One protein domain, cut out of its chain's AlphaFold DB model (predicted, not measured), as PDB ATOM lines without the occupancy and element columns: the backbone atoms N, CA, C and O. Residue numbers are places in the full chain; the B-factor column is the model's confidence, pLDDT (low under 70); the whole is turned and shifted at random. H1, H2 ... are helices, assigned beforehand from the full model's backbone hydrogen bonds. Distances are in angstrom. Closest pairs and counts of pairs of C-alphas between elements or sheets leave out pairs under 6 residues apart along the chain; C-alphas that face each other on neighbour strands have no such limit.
ATOM      1  N   ARG A  30     -47.627 -16.663  -3.454       89.69
ATOM      2  CA  ARG A  30     -47.090 -15.354  -3.058       89.69
ATOM      3  C   ARG A  30     -45.609 -15.480  -2.730       89.69
ATOM      4  O   ARG A  30     -45.209 -16.468  -2.126       89.69
ATOM      5  N   SER A  31     -44.817 -14.472  -3.087       93.69
ATOM      6  CA  SER A  31     -43.415 -14.397  -2.670       93.69
ATOM      7  C   SER A  31     -43.291 -13.922  -1.222       93.69
ATOM      8  O   SER A  31     -44.141 -13.186  -0.707       93.69
ATOM      9  N   CYS A  32     -42.196 -14.298  -0.573       94.25
ATOM     10  CA  CYS A  32     -41.823 -13.865   0.768       94.25
ATOM     11  C   CYS A  32     -41.717 -12.343   0.875       94.25
ATOM     12  O   CYS A  32     -42.130 -11.772   1.881       94.25
ATOM     13  N   PHE A  33     -41.237 -11.681  -0.182       93.75
ATOM     14  CA  PHE A  33     -41.164 -10.222  -0.244       93.75
ATOM     15  C   PHE A  33     -42.540  -9.553  -0.089       93.75
ATOM     16  O   PHE A  33     -42.644  -8.520   0.565       93.75
ATOM     17  N   MET A  34     -43.595 -10.142  -0.667       91.31
ATOM     18  CA  MET A  34     -44.965  -9.619  -0.574       91.31
ATOM     19  C   MET A  34     -45.689 -10.039   0.709       91.31
ATOM     20  O   MET A  34     -46.656  -9.393   1.102       91.31
ATOM     21  N   ALA A  35     -45.284 -11.155   1.317       91.25
ATOM     22  CA  ALA A  35     -45.983 -11.750   2.452       91.25
ATOM     23  C   ALA A  35     -45.437 -11.311   3.816       91.25
ATOM     24  O   ALA A  35     -46.185 -11.329   4.792       91.25
ATOM     25  N   PHE A  36     -44.157 -10.942   3.891       92.31
ATOM     26  CA  PHE A  36     -43.475 -10.642   5.146       92.31
ATOM     27  C   PHE A  36     -42.620  -9.379   5.048       92.31
ATOM     28  O   PHE A  36     -42.080  -9.042   3.991       92.31
ATOM     29  N   ASP A  37     -42.443  -8.727   6.193       89.38
ATOM     30  CA  ASP A  37     -41.576  -7.570   6.408       89.38
ATOM     31  C   ASP A  37     -40.542  -7.869   7.502       89.38
ATOM     32  O   ASP A  37     -40.639  -8.858   8.233       89.38
ATOM     33  N   GLY A  38     -39.538  -6.998   7.626       90.62
ATOM     34  CA  GLY A  38     -38.561  -7.075   8.711       90.62
ATOM     35  C   GLY A  38     -37.776  -8.400   8.735       90.62
ATOM     36  O   GLY A  38     -37.456  -8.937   7.671       90.62
ATOM     37  N   PRO A  39     -37.440  -8.930   9.927       92.38
ATOM     38  CA  PRO A  39     -36.677 -10.174  10.061       92.38
ATOM     39  C   PRO A  39     -37.359 -11.380   9.409       92.38
ATOM     40  O   PRO A  39     -36.688 -12.196   8.780       92.38
ATOM     41  N   ASP A  40     -38.691 -11.464   9.499       94.31
ATOM     42  CA  ASP A  40     -39.472 -12.584   8.963       94.31
ATOM     43  C   ASP A  40     -39.337 -12.712   7.443       94.31
ATOM     44  O   ASP A  40     -39.336 -13.826   6.919       94.31
ATOM     45  N   ARG A  41     -39.120 -11.595   6.731       95.06
ATOM     46  CA  ARG A  41     -38.786 -11.633   5.303       95.06
ATOM     47  C   ARG A  41     -37.501 -12.414   5.055       95.06
ATOM     48  O   ARG A  41     -37.506 -13.311   4.221       95.06
ATOM     49  N   GLY A  42     -36.427 -12.113   5.785       96.19
ATOM     50  CA  GLY A  42     -35.143 -12.807   5.630       96.19
ATOM     51  C   GLY A  42     -35.269 -14.304   5.909       96.19
ATOM     52  O   GLY A  42     -34.784 -15.133   5.137       96.19
ATOM     53  N   PHE A  43     -36.010 -14.672   6.956       97.19
ATOM     54  CA  PHE A  43     -36.291 -16.075   7.240       97.19
ATOM     55  C   PHE A  43     -37.107 -16.758   6.143       97.19
ATOM     56  O   PHE A  43     -36.731 -17.845   5.707       97.19
ATOM     57  N   CYS A  44     -38.185 -16.143   5.670       96.31
ATOM     58  CA  CYS A  44     -38.987 -16.710   4.594       96.31
ATOM     59  C   CYS A  44     -38.144 -16.892   3.325       96.31
ATOM     60  O   CYS A  44     -38.086 -17.984   2.762       96.31
ATOM     61  N   GLU A  45     -37.416 -15.857   2.908       95.94
ATOM     62  CA  GLU A  45     -36.590 -15.903   1.705       95.94
ATOM     63  C   GLU A  45     -35.503 -16.984   1.793       95.94
ATOM     64  O   GLU A  45     -35.251 -17.703   0.825       95.94
ATOM     65  N   ALA A  46     -34.885 -17.154   2.964       97.25
ATOM     66  CA  ALA A  46     -33.898 -18.199   3.178       97.25
ATOM     67  C   ALA A  46     -34.524 -19.598   3.248       97.25
ATOM     68  O   ALA A  46     -34.037 -20.507   2.592       97.25
ATOM     69  N   TYR A  47     -35.563 -19.829   4.049       96.31
ATOM     70  CA  TYR A  47     -36.057 -21.186   4.329       96.31
ATOM     71  C   TYR A  47     -37.109 -21.688   3.341       96.31
ATOM     72  O   TYR A  47     -37.220 -22.899   3.160       96.31
ATOM     73  N   VAL A  48     -37.850 -20.782   2.703       94.75
ATOM     74  CA  VAL A  48     -38.951 -21.107   1.787       94.75
ATOM     75  C   VAL A  48     -38.531 -20.890   0.335       94.75
ATOM     76  O   VAL A  48     -38.645 -21.804  -0.471       94.75
ATOM     77  N   GLU A  49     -37.982 -19.718  -0.002       94.31
ATOM     78  CA  GLU A  49     -37.554 -19.415  -1.384       94.31
ATOM     79  C   GLU A  49     -36.135 -19.900  -1.708       94.31
ATOM     80  O   GLU A  49     -35.689 -19.835  -2.851       94.31
ATOM     81  N   GLY A  50     -35.399 -20.384  -0.707       93.81
ATOM     82  CA  GLY A  50     -34.072 -20.947  -0.906       93.81
ATOM     83  C   GLY A  50     -32.981 -19.924  -1.224       93.81
ATOM     84  O   GLY A  50     -31.901 -20.337  -1.652       93.81
ATOM     85  N   LYS A  51     -33.205 -18.622  -0.983       95.75
ATOM     86  CA  LYS A  51     -32.156 -17.601  -1.119       95.75
ATOM     87  C   LYS A  51     -30.954 -17.929  -0.231       95.75
ATOM     88  O   LYS A  51     -31.058 -18.657   0.761       95.75
ATOM     89  N   SER A  52     -29.794 -17.385  -0.604       95.56
ATOM     90  CA  SER A  52     -28.565 -17.617   0.152       95.56
ATOM     91  C   SER A  52     -28.677 -17.034   1.558       95.56
ATOM     92  O   SER A  52     -29.152 -15.910   1.751       95.56
ATOM     93  N   CYS A  53     -28.174 -17.773   2.547       97.38
ATOM     94  CA  CYS A  53     -28.178 -17.318   3.934       97.38
ATOM     95  C   CYS A  53     -27.359 -16.030   4.114       97.38
ATOM     96  O   CYS A  53     -27.622 -15.243   5.018       97.38
ATOM     97  N   PHE A  54     -26.364 -15.810   3.245       95.31
ATOM     98  CA  PHE A  54     -25.554 -14.595   3.242       95.31
ATOM     99  C   PHE A  54     -26.345 -13.349   2.835       95.31
ATOM    100  O   PHE A  54     -26.172 -12.308   3.457       95.31
ATOM    101  N   MET A  55     -27.214 -13.454   1.825       93.19
ATOM    102  CA  MET A  55     -28.013 -12.317   1.358       93.19
ATOM    103  C   MET A  55     -29.267 -12.092   2.206       93.19
ATOM    104  O   MET A  55     -29.732 -10.963   2.314       93.19
ATOM    105  N   ALA A  56     -29.817 -13.153   2.797       95.56
ATOM    106  CA  ALA A  56     -31.060 -13.079   3.559       95.56
ATOM    107  C   ALA A  56     -30.896 -12.473   4.967       95.56
ATOM    108  O   ALA A  56     -31.861 -11.939   5.513       95.56
ATOM    109  N   PHE A  57     -29.696 -12.546   5.561       96.81
ATOM    110  CA  PHE A  57     -29.457 -12.128   6.945       96.81
ATOM    111  C   PHE A  57     -28.270 -11.174   7.088       96.81
ATOM    112  O   PHE A  57     -27.121 -11.505   6.774       96.81
ATOM    113  N   ASN A  58     -28.548 -10.013   7.683       94.25
ATOM    114  CA  ASN A  58     -27.518  -9.065   8.107       94.25
ATOM    115  C   ASN A  58     -26.843  -9.514   9.414       94.25
ATOM    116  O   ASN A  58     -25.624  -9.374   9.550       94.25
ATOM    117  N   ASP A  59     -27.611 -10.103  10.338       95.69
ATOM    118  CA  ASP A  59     -27.092 -10.633  11.599       95.69
ATOM    119  C   ASP A  59     -26.179 -11.845  11.366       95.69
ATOM    120  O   ASP A  59     -26.469 -12.742  10.567       95.69
ATOM    121  N   SER A  60     -25.033 -11.859  12.049       95.62
ATOM    122  CA  SER A  60     -24.021 -12.898  11.866       95.62
ATOM    123  C   SER A  60     -24.438 -14.246  12.452       95.62
ATOM    124  O   SER A  60     -24.064 -15.272  11.881       95.62
ATOM    125  N   ASN A  61     -25.223 -14.263  13.532       96.75
ATOM    126  CA  ASN A  61     -25.713 -15.497  14.131       96.75
ATOM    127  C   ASN A  61     -26.841 -16.090  13.291       96.75
ATOM    128  O   ASN A  61     -26.772 -17.277  12.985       96.75
ATOM    129  N   ASP A  62     -27.824 -15.294  12.865       97.88
ATOM    130  CA  ASP A  62     -28.920 -15.797  12.025       97.88
ATOM    131  C   ASP A  62     -28.387 -16.336  10.690       97.88
ATOM    132  O   ASP A  62     -28.754 -17.431  10.245       97.88
ATOM    133  N   ARG A  63     -27.431 -15.615  10.086       97.81
ATOM    134  CA  ARG A  63     -26.701 -16.092   8.909       97.81
ATOM    135  C   ARG A  63     -26.000 -17.415   9.199       97.81
ATOM    136  O   ARG A  63     -26.166 -18.362   8.434       97.81
ATOM    137  N   GLY A  64     -25.232 -17.498  10.283       98.25
ATOM    138  CA  GLY A  64     -24.506 -18.710  10.662       98.25
ATOM    139  C   GLY A  64     -25.426 -19.909  10.899       98.25
ATOM    140  O   GLY A  64     -25.201 -20.988  10.355       98.25
ATOM    141  N   TRP A  65     -26.526 -19.717  11.623       98.50
ATOM    142  CA  TRP A  65     -27.522 -20.758  11.858       98.50
ATOM    143  C   TRP A  65     -28.168 -21.222  10.558       98.50
ATOM    144  O   TRP A  65     -28.287 -22.424  10.333       98.50
ATOM    145  N   CYS A  66     -28.526 -20.297   9.668       98.38
ATOM    146  CA  CYS A  66     -29.020 -20.649   8.342       98.38
ATOM    147  C   CYS A  66     -28.005 -21.478   7.546       98.38
ATOM    148  O   CYS A  66     -28.363 -22.523   7.007       98.38
ATOM    149  N   GLN A  67     -26.732 -21.080   7.527       98.19
ATOM    150  CA  GLN A  67     -25.693 -21.817   6.806       98.19
ATOM    151  C   GLN A  67     -25.465 -23.218   7.382       98.19
ATOM    152  O   GLN A  67     -25.260 -24.170   6.631       98.19
ATOM    153  N   HIS A  68     -25.527 -23.364   8.703       98.00
ATOM    154  CA  HIS A  68     -25.444 -24.672   9.340       98.00
ATOM    155  C   HIS A  68     -26.633 -25.564   8.952       98.00
ATOM    156  O   HIS A  68     -26.453 -26.700   8.520       98.00
ATOM    157  N   LEU A  69     -27.851 -25.029   9.066       97.50
ATOM    158  CA  LEU A  69     -29.089 -25.801   8.940       97.50
ATOM    159  C   LEU A  69     -29.508 -26.074   7.490       97.50
ATOM    160  O   LEU A  69     -30.191 -27.065   7.241       97.50
ATOM    161  N   ARG A  70     -29.140 -25.206   6.540       96.50
ATOM    162  CA  ARG A  70     -29.513 -25.330   5.120       96.50
ATOM    163  C   ARG A  70     -28.346 -25.597   4.184       96.50
ATOM    164  O   ARG A  70     -28.512 -26.339   3.224       96.50
ATOM    165  N   GLU A  71     -27.196 -24.978   4.431       95.31
ATOM    166  CA  GLU A  71     -26.028 -25.076   3.544       95.31
ATOM    167  C   GLU A  71     -25.027 -26.154   4.004       95.31
ATOM    168  O   GLU A  71     -23.996 -26.351   3.367       95.31
ATOM    169  N   GLY A  72     -25.315 -26.866   5.102       95.12
ATOM    170  CA  GLY A  72     -24.521 -28.004   5.577       95.12
ATOM    171  C   GLY A  72     -23.179 -27.634   6.212       95.12
ATOM    172  O   GLY A  72     -22.329 -28.505   6.401       95.12
ATOM    173  N   LYS A  73     -22.956 -26.360   6.557       97.56
ATOM    174  CA  LYS A  73     -21.736 -25.958   7.270       97.56
ATOM    175  C   LYS A  73     -21.710 -26.560   8.673       97.56
ATOM    176  O   LYS A  73     -22.742 -26.691   9.323       97.56
ATOM    177  N   SER A  74     -20.529 -26.890   9.185       98.19
ATOM    178  CA  SER A  74     -20.401 -27.328  10.580       98.19
ATOM    179  C   SER A  74     -20.656 -26.171  11.556       98.19
ATOM    180  O   SER A  74     -20.462 -25.004  11.200       98.19
ATOM    181  N   CYS A  75     -21.022 -26.482  12.807       98.25
ATOM    182  CA  CYS A  75     -21.156 -25.483  13.875       98.25
ATOM    183  C   CYS A  75     -19.895 -24.612  13.999       98.25
ATOM    184  O   CYS A  75     -19.990 -23.398  14.142       98.25
ATOM    185  N   PHE A  76     -18.713 -25.225  13.859       98.06
ATOM    186  CA  PHE A  76     -17.429 -24.525  13.888       98.06
ATOM    187  C   PHE A  76     -17.243 -23.523  12.743       98.06
ATOM    188  O   PHE A  76     -16.693 -22.450  12.959       98.06
ATOM    189  N   MET A  77     -17.671 -23.869  11.526       97.69
ATOM    190  CA  MET A  77     -17.492 -23.004  10.355       97.69
ATOM    191  C   MET A  77     -18.524 -21.878  10.284       97.69
ATOM    192  O   MET A  77     -18.258 -20.847   9.671       97.69
ATOM    193  N   ALA A  78     -19.715 -22.095  10.841       97.69
ATOM    194  CA  ALA A  78     -20.845 -21.195  10.655       97.69
ATOM    195  C   ALA A  78     -21.068 -20.233  11.830       97.69
ATOM    196  O   ALA A  78     -21.588 -19.139  11.625       97.69
ATOM    197  N   LEU A  79     -20.705 -20.632  13.052       98.31
ATOM    198  CA  LEU A  79     -21.089 -19.941  14.283       98.31
ATOM    199  C   LEU A  79     -19.889 -19.689  15.197       98.31
ATOM    200  O   LEU A  79     -18.901 -20.419  15.188       98.31
ATOM    201  N   ASN A  80     -20.020 -18.671  16.049       97.62
ATOM    202  CA  ASN A  80     -19.026 -18.298  17.055       97.62
ATOM    203  C   ASN A  80     -19.679 -18.108  18.433       97.62
ATOM    204  O   ASN A  80     -20.899 -17.986  18.549       97.62
ATOM    205  N   GLY A  81     -18.854 -18.071  19.485       97.38
ATOM    206  CA  GLY A  81     -19.293 -17.771  20.851       97.38
ATOM    207  C   GLY A  81     -20.435 -18.669  21.336       97.38
ATOM    208  O   GLY A  81     -20.438 -19.875  21.089       97.38
ATOM    209  N   GLN A  82     -21.423 -18.070  22.005       97.88
ATOM    210  CA  GLN A  82     -22.557 -18.803  22.572       97.88
ATOM    211  C   GLN A  82     -23.376 -19.548  21.512       97.88
ATOM    212  O   GLN A  82     -23.804 -20.672  21.756       97.88
ATOM    213  N   ALA A  83     -23.546 -18.969  20.321       97.88
ATOM    214  CA  ALA A  83     -24.312 -19.604  19.255       97.88
ATOM    215  C   ALA A  83     -23.653 -20.910  18.783       97.88
ATOM    216  O   ALA A  83     -24.346 -21.894  18.527       97.88
ATOM    217  N   ARG A  84     -22.313 -20.961  18.749       98.31
ATOM    218  CA  ARG A  84     -21.580 -22.205  18.490       98.31
ATOM    219  C   ARG A  84     -21.789 -23.222  19.610       98.31
ATOM    220  O   ARG A  84     -22.122 -24.362  19.315       98.31
ATOM    221  N   THR A  85     -21.652 -22.808  20.871       98.44
ATOM    222  CA  THR A  85     -21.895 -23.681  22.033       98.44
ATOM    223  C   THR A  85     -23.306 -24.274  22.018       98.44
ATOM    224  O   THR A  85     -23.508 -25.438  22.359       98.44
ATOM    225  N   ASP A  86     -24.303 -23.489  21.611       98.44
ATOM    226  CA  ASP A  86     -25.681 -23.952  21.473       98.44
ATOM    227  C   ASP A  86     -25.830 -24.938  20.302       98.44
ATOM    228  O   ASP A  86     -26.491 -25.964  20.460       98.44
ATOM    229  N   CYS A  87     -25.170 -24.685  19.168       98.44
ATOM    230  CA  CYS A  87     -25.132 -25.584  18.008       98.44
ATOM    231  C   CYS A  87     -24.496 -26.938  18.329       98.44
ATOM    232  O   CYS A  87     -25.119 -27.970  18.088       98.44
ATOM    233  N   ASP A  88     -23.315 -26.938  18.953       98.38
ATOM    234  CA  ASP A  88     -22.610 -28.158  19.365       98.38
ATOM    235  C   ASP A  88     -23.449 -28.976  20.374       98.38
ATOM    236  O   ASP A  88     -23.373 -30.203  20.411       98.38
ATOM    237  N   ALA A  89     -24.317 -28.312  21.147       98.31
ATOM    238  CA  ALA A  89     -25.274 -28.935  22.064       98.31
ATOM    239  C   ALA A  89     -26.631 -29.307  21.422       98.31
ATOM    240  O   ALA A  89     -27.557 -29.695  22.137       98.31
ATOM    241  N   GLY A  90     -26.808 -29.139  20.106       97.19
ATOM    242  CA  GLY A  90     -28.063 -29.429  19.396       97.19
ATOM    243  C   GLY A  90     -29.223 -28.468  19.712       97.19
ATOM    244  O   GLY A  90     -30.389 -28.762  19.431       97.19
ATOM    245  N   ARG A  91     -28.943 -27.303  20.304       98.12
ATOM    246  CA  ARG A  91     -29.944 -26.316  20.732       98.12
ATOM    247  C   ARG A  91     -30.205 -25.284  19.637       98.12
ATOM    248  O   ARG A  91     -29.707 -24.168  19.672       98.12
ATOM    249  N   ILE A  92     -31.049 -25.655  18.676       97.56
ATOM    250  CA  ILE A  92     -31.457 -24.761  17.576       97.56
ATOM    251  C   ILE A  92     -32.364 -23.629  18.102       97.56
ATOM    252  O   ILE A  92     -33.358 -23.954  18.773       97.56
ATOM    253  N   PRO A  93     -32.115 -22.348  17.753       97.81
ATOM    254  CA  PRO A  93     -32.972 -21.230  18.134       97.81
ATOM    255  C   PRO A  93     -34.408 -21.397  17.633       97.81
ATOM    256  O   PRO A  93     -34.662 -21.950  16.560       97.81
ATOM    257  N   ARG A  94     -35.370 -20.874  18.403       96.81
ATOM    258  CA  ARG A  94     -36.805 -21.049  18.117       96.81
ATOM    259  C   ARG A  94     -37.209 -20.531  16.736       96.81
ATOM    260  O   ARG A  94     -37.950 -21.230  16.055       96.81
ATOM    261  N   ALA A  95     -36.702 -19.369  16.319       96.12
ATOM    262  CA  ALA A  95     -37.013 -18.785  15.012       96.12
ATOM    263  C   ALA A  95     -36.560 -19.706  13.867       96.12
ATOM    264  O   ALA A  95     -37.379 -20.142  13.063       96.12
ATOM    265  N   HIS A  96     -35.291 -20.117  13.858       97.44
ATOM    266  CA  HIS A  96     -34.768 -21.059  12.865       97.44
ATOM    267  C   HIS A  96     -35.541 -22.378  12.829       97.44
ATOM    268  O   HIS A  96     -35.880 -22.873  11.759       97.44
ATOM    269  N   ARG A  97     -35.878 -22.931  14.001       96.69
ATOM    270  CA  ARG A  97     -36.687 -24.150  14.085       96.69
ATOM    271  C   ARG A  97     -38.090 -23.945  13.521       96.69
ATOM    272  O   ARG A  97     -38.601 -24.846  12.867       96.69
ATOM    273  N   HIS A  98     -38.718 -22.804  13.781       95.12
ATOM    274  CA  HIS A  98     -40.031 -22.486  13.231       95.12
ATOM    275  C   HIS A  98     -39.991 -22.483  11.697       95.12
ATOM    276  O   HIS A  98     -40.710 -23.255  11.065       95.12
ATOM    277  N   TRP A  99     -39.074 -21.717  11.106       95.19
ATOM    278  CA  TRP A  99     -38.968 -21.565   9.654       95.19
ATOM    279  C   TRP A  99     -38.504 -22.833   8.928       95.19
ATOM    280  O   TRP A  99     -39.018 -23.140   7.857       95.19
ATOM    281  N   LEU A 100     -37.635 -23.643   9.545       94.81
ATOM    282  CA  LEU A 100     -37.271 -24.976   9.039       94.81
ATOM    283  C   LEU A 100     -38.465 -25.916   8.862       94.81
ATOM    284  O   LEU A 100     -38.400 -26.843   8.056       94.81
ATOM    285  N   ASN A 101     -39.507 -25.737   9.673       93.31
ATOM    286  CA  ASN A 101     -40.662 -26.623   9.701       93.31
ATOM    287  C   ASN A 101     -41.891 -26.030   9.003       93.31
ATOM    288  O   ASN A 101     -42.841 -26.773   8.770       93.31
ATOM    289  N   LEU A 102     -41.877 -24.739   8.649       90.62
ATOM    290  CA  LEU A 102     -43.059 -24.012   8.180       90.62
ATOM    291  C   LEU A 102     -43.744 -24.690   6.982       90.62
ATOM    292  O   LEU A 102     -44.964 -24.845   6.986       90.62
TER     293      LEU A 102
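Overview. This is residues 30 to 102 of the 106 residues of an uncharacterized protein of Aquabacter sp. L1I39 (UniProt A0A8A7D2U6). Around the longest helix, H4, the chain makes a zigzag row of short helices, H1 to H6 in chain order, each packed on the next; after H6 it folds back, and H7 packs on one side of the row at H2 and H4. H1 and H6 make the two ends of the row, which gives the longest axis. The printed part has 73 residues with seven named helices, H1 to H7, and no named strand; the class is all helix. The whole is compact, with a radius of gyration of the C-alphas of 11.8 A, yet elongated in outline, spanning 36 by 20 by 19 A.

Along the chain. Find C-alpha 60 at (-24.021, -12.898, 11.866); from there H4 runs through residues 60 to 71, 14.9 A, to C-alpha 71 at (-26.028, -25.076, 3.544). Before it look for H3, residues 53 to 56, then H2, residues 38 to 47 and 15.0 A long, and H1, residues 32 to 35, which begins with C-alpha 32 at (-41.823, -13.865, 0.768). After H4 come H5, residues 75 to 78, H6, residues 81 to 88 and 11.0 A long, and H7, residues 94 to 101 and 10.8 A long.

Arrangement. Start at the hub, H2 and H4, which touch three helices each. H4 touches H3 with residues 63 to 67 alone, and the closest C-alphas, Cys 53 and Arg 63, are 5.3 A apart. It touches H5 with residues 63 to 68 alone, closest at the C-alphas of Gly 64 and Ala 78, 4.4 A. H4 and H7 only just touch, with 3 pairs of C-alphas within 8 A, the closest Trp 65 and His 96 at 7.3 A; H4 does so with residues 62 to 66 alone. H2 is close to H4 but not clearly touching, at a shallow tilt of 21 degrees, the same way; the closest C-alphas, Ala 46 and Cys 66, are 7.5 A apart. H2 touches H3 at the C-alphas of Gly 42 and Ala 56, the closest at 4.6 A, and H1 at those of Cys 32 and Cys 44, the closest at 5.5 A. H2 touches H7 at a steep tilt of 40 degrees, the same way, closest at the C-alphas of Tyr 47 and Trp 99, 6.1 A. Farther out, H5 touches H6, with the closest C-alphas, Cys 75 and Arg 84, 5.7 A apart. H6 and H7 are apart. In H4, H6 and H7 every O i to N i+4 pair is within hydrogen-bond range, and in H2 5 of 6 are. H1, H3 and H5 are too short for such a pair; of O i to N i+3 pairs, H1 has 1 of 1 within range, H3 and H5 0 of 1 each.

Size, cuts and confidence. The C-alphas farthest apart, Arg 30 and Gly 81, are 36.7 A apart. The printed part has no cut, and the six links between its helices are tight. The mean pLDDT of the printed part is 96.0, and no printed residue is under 70.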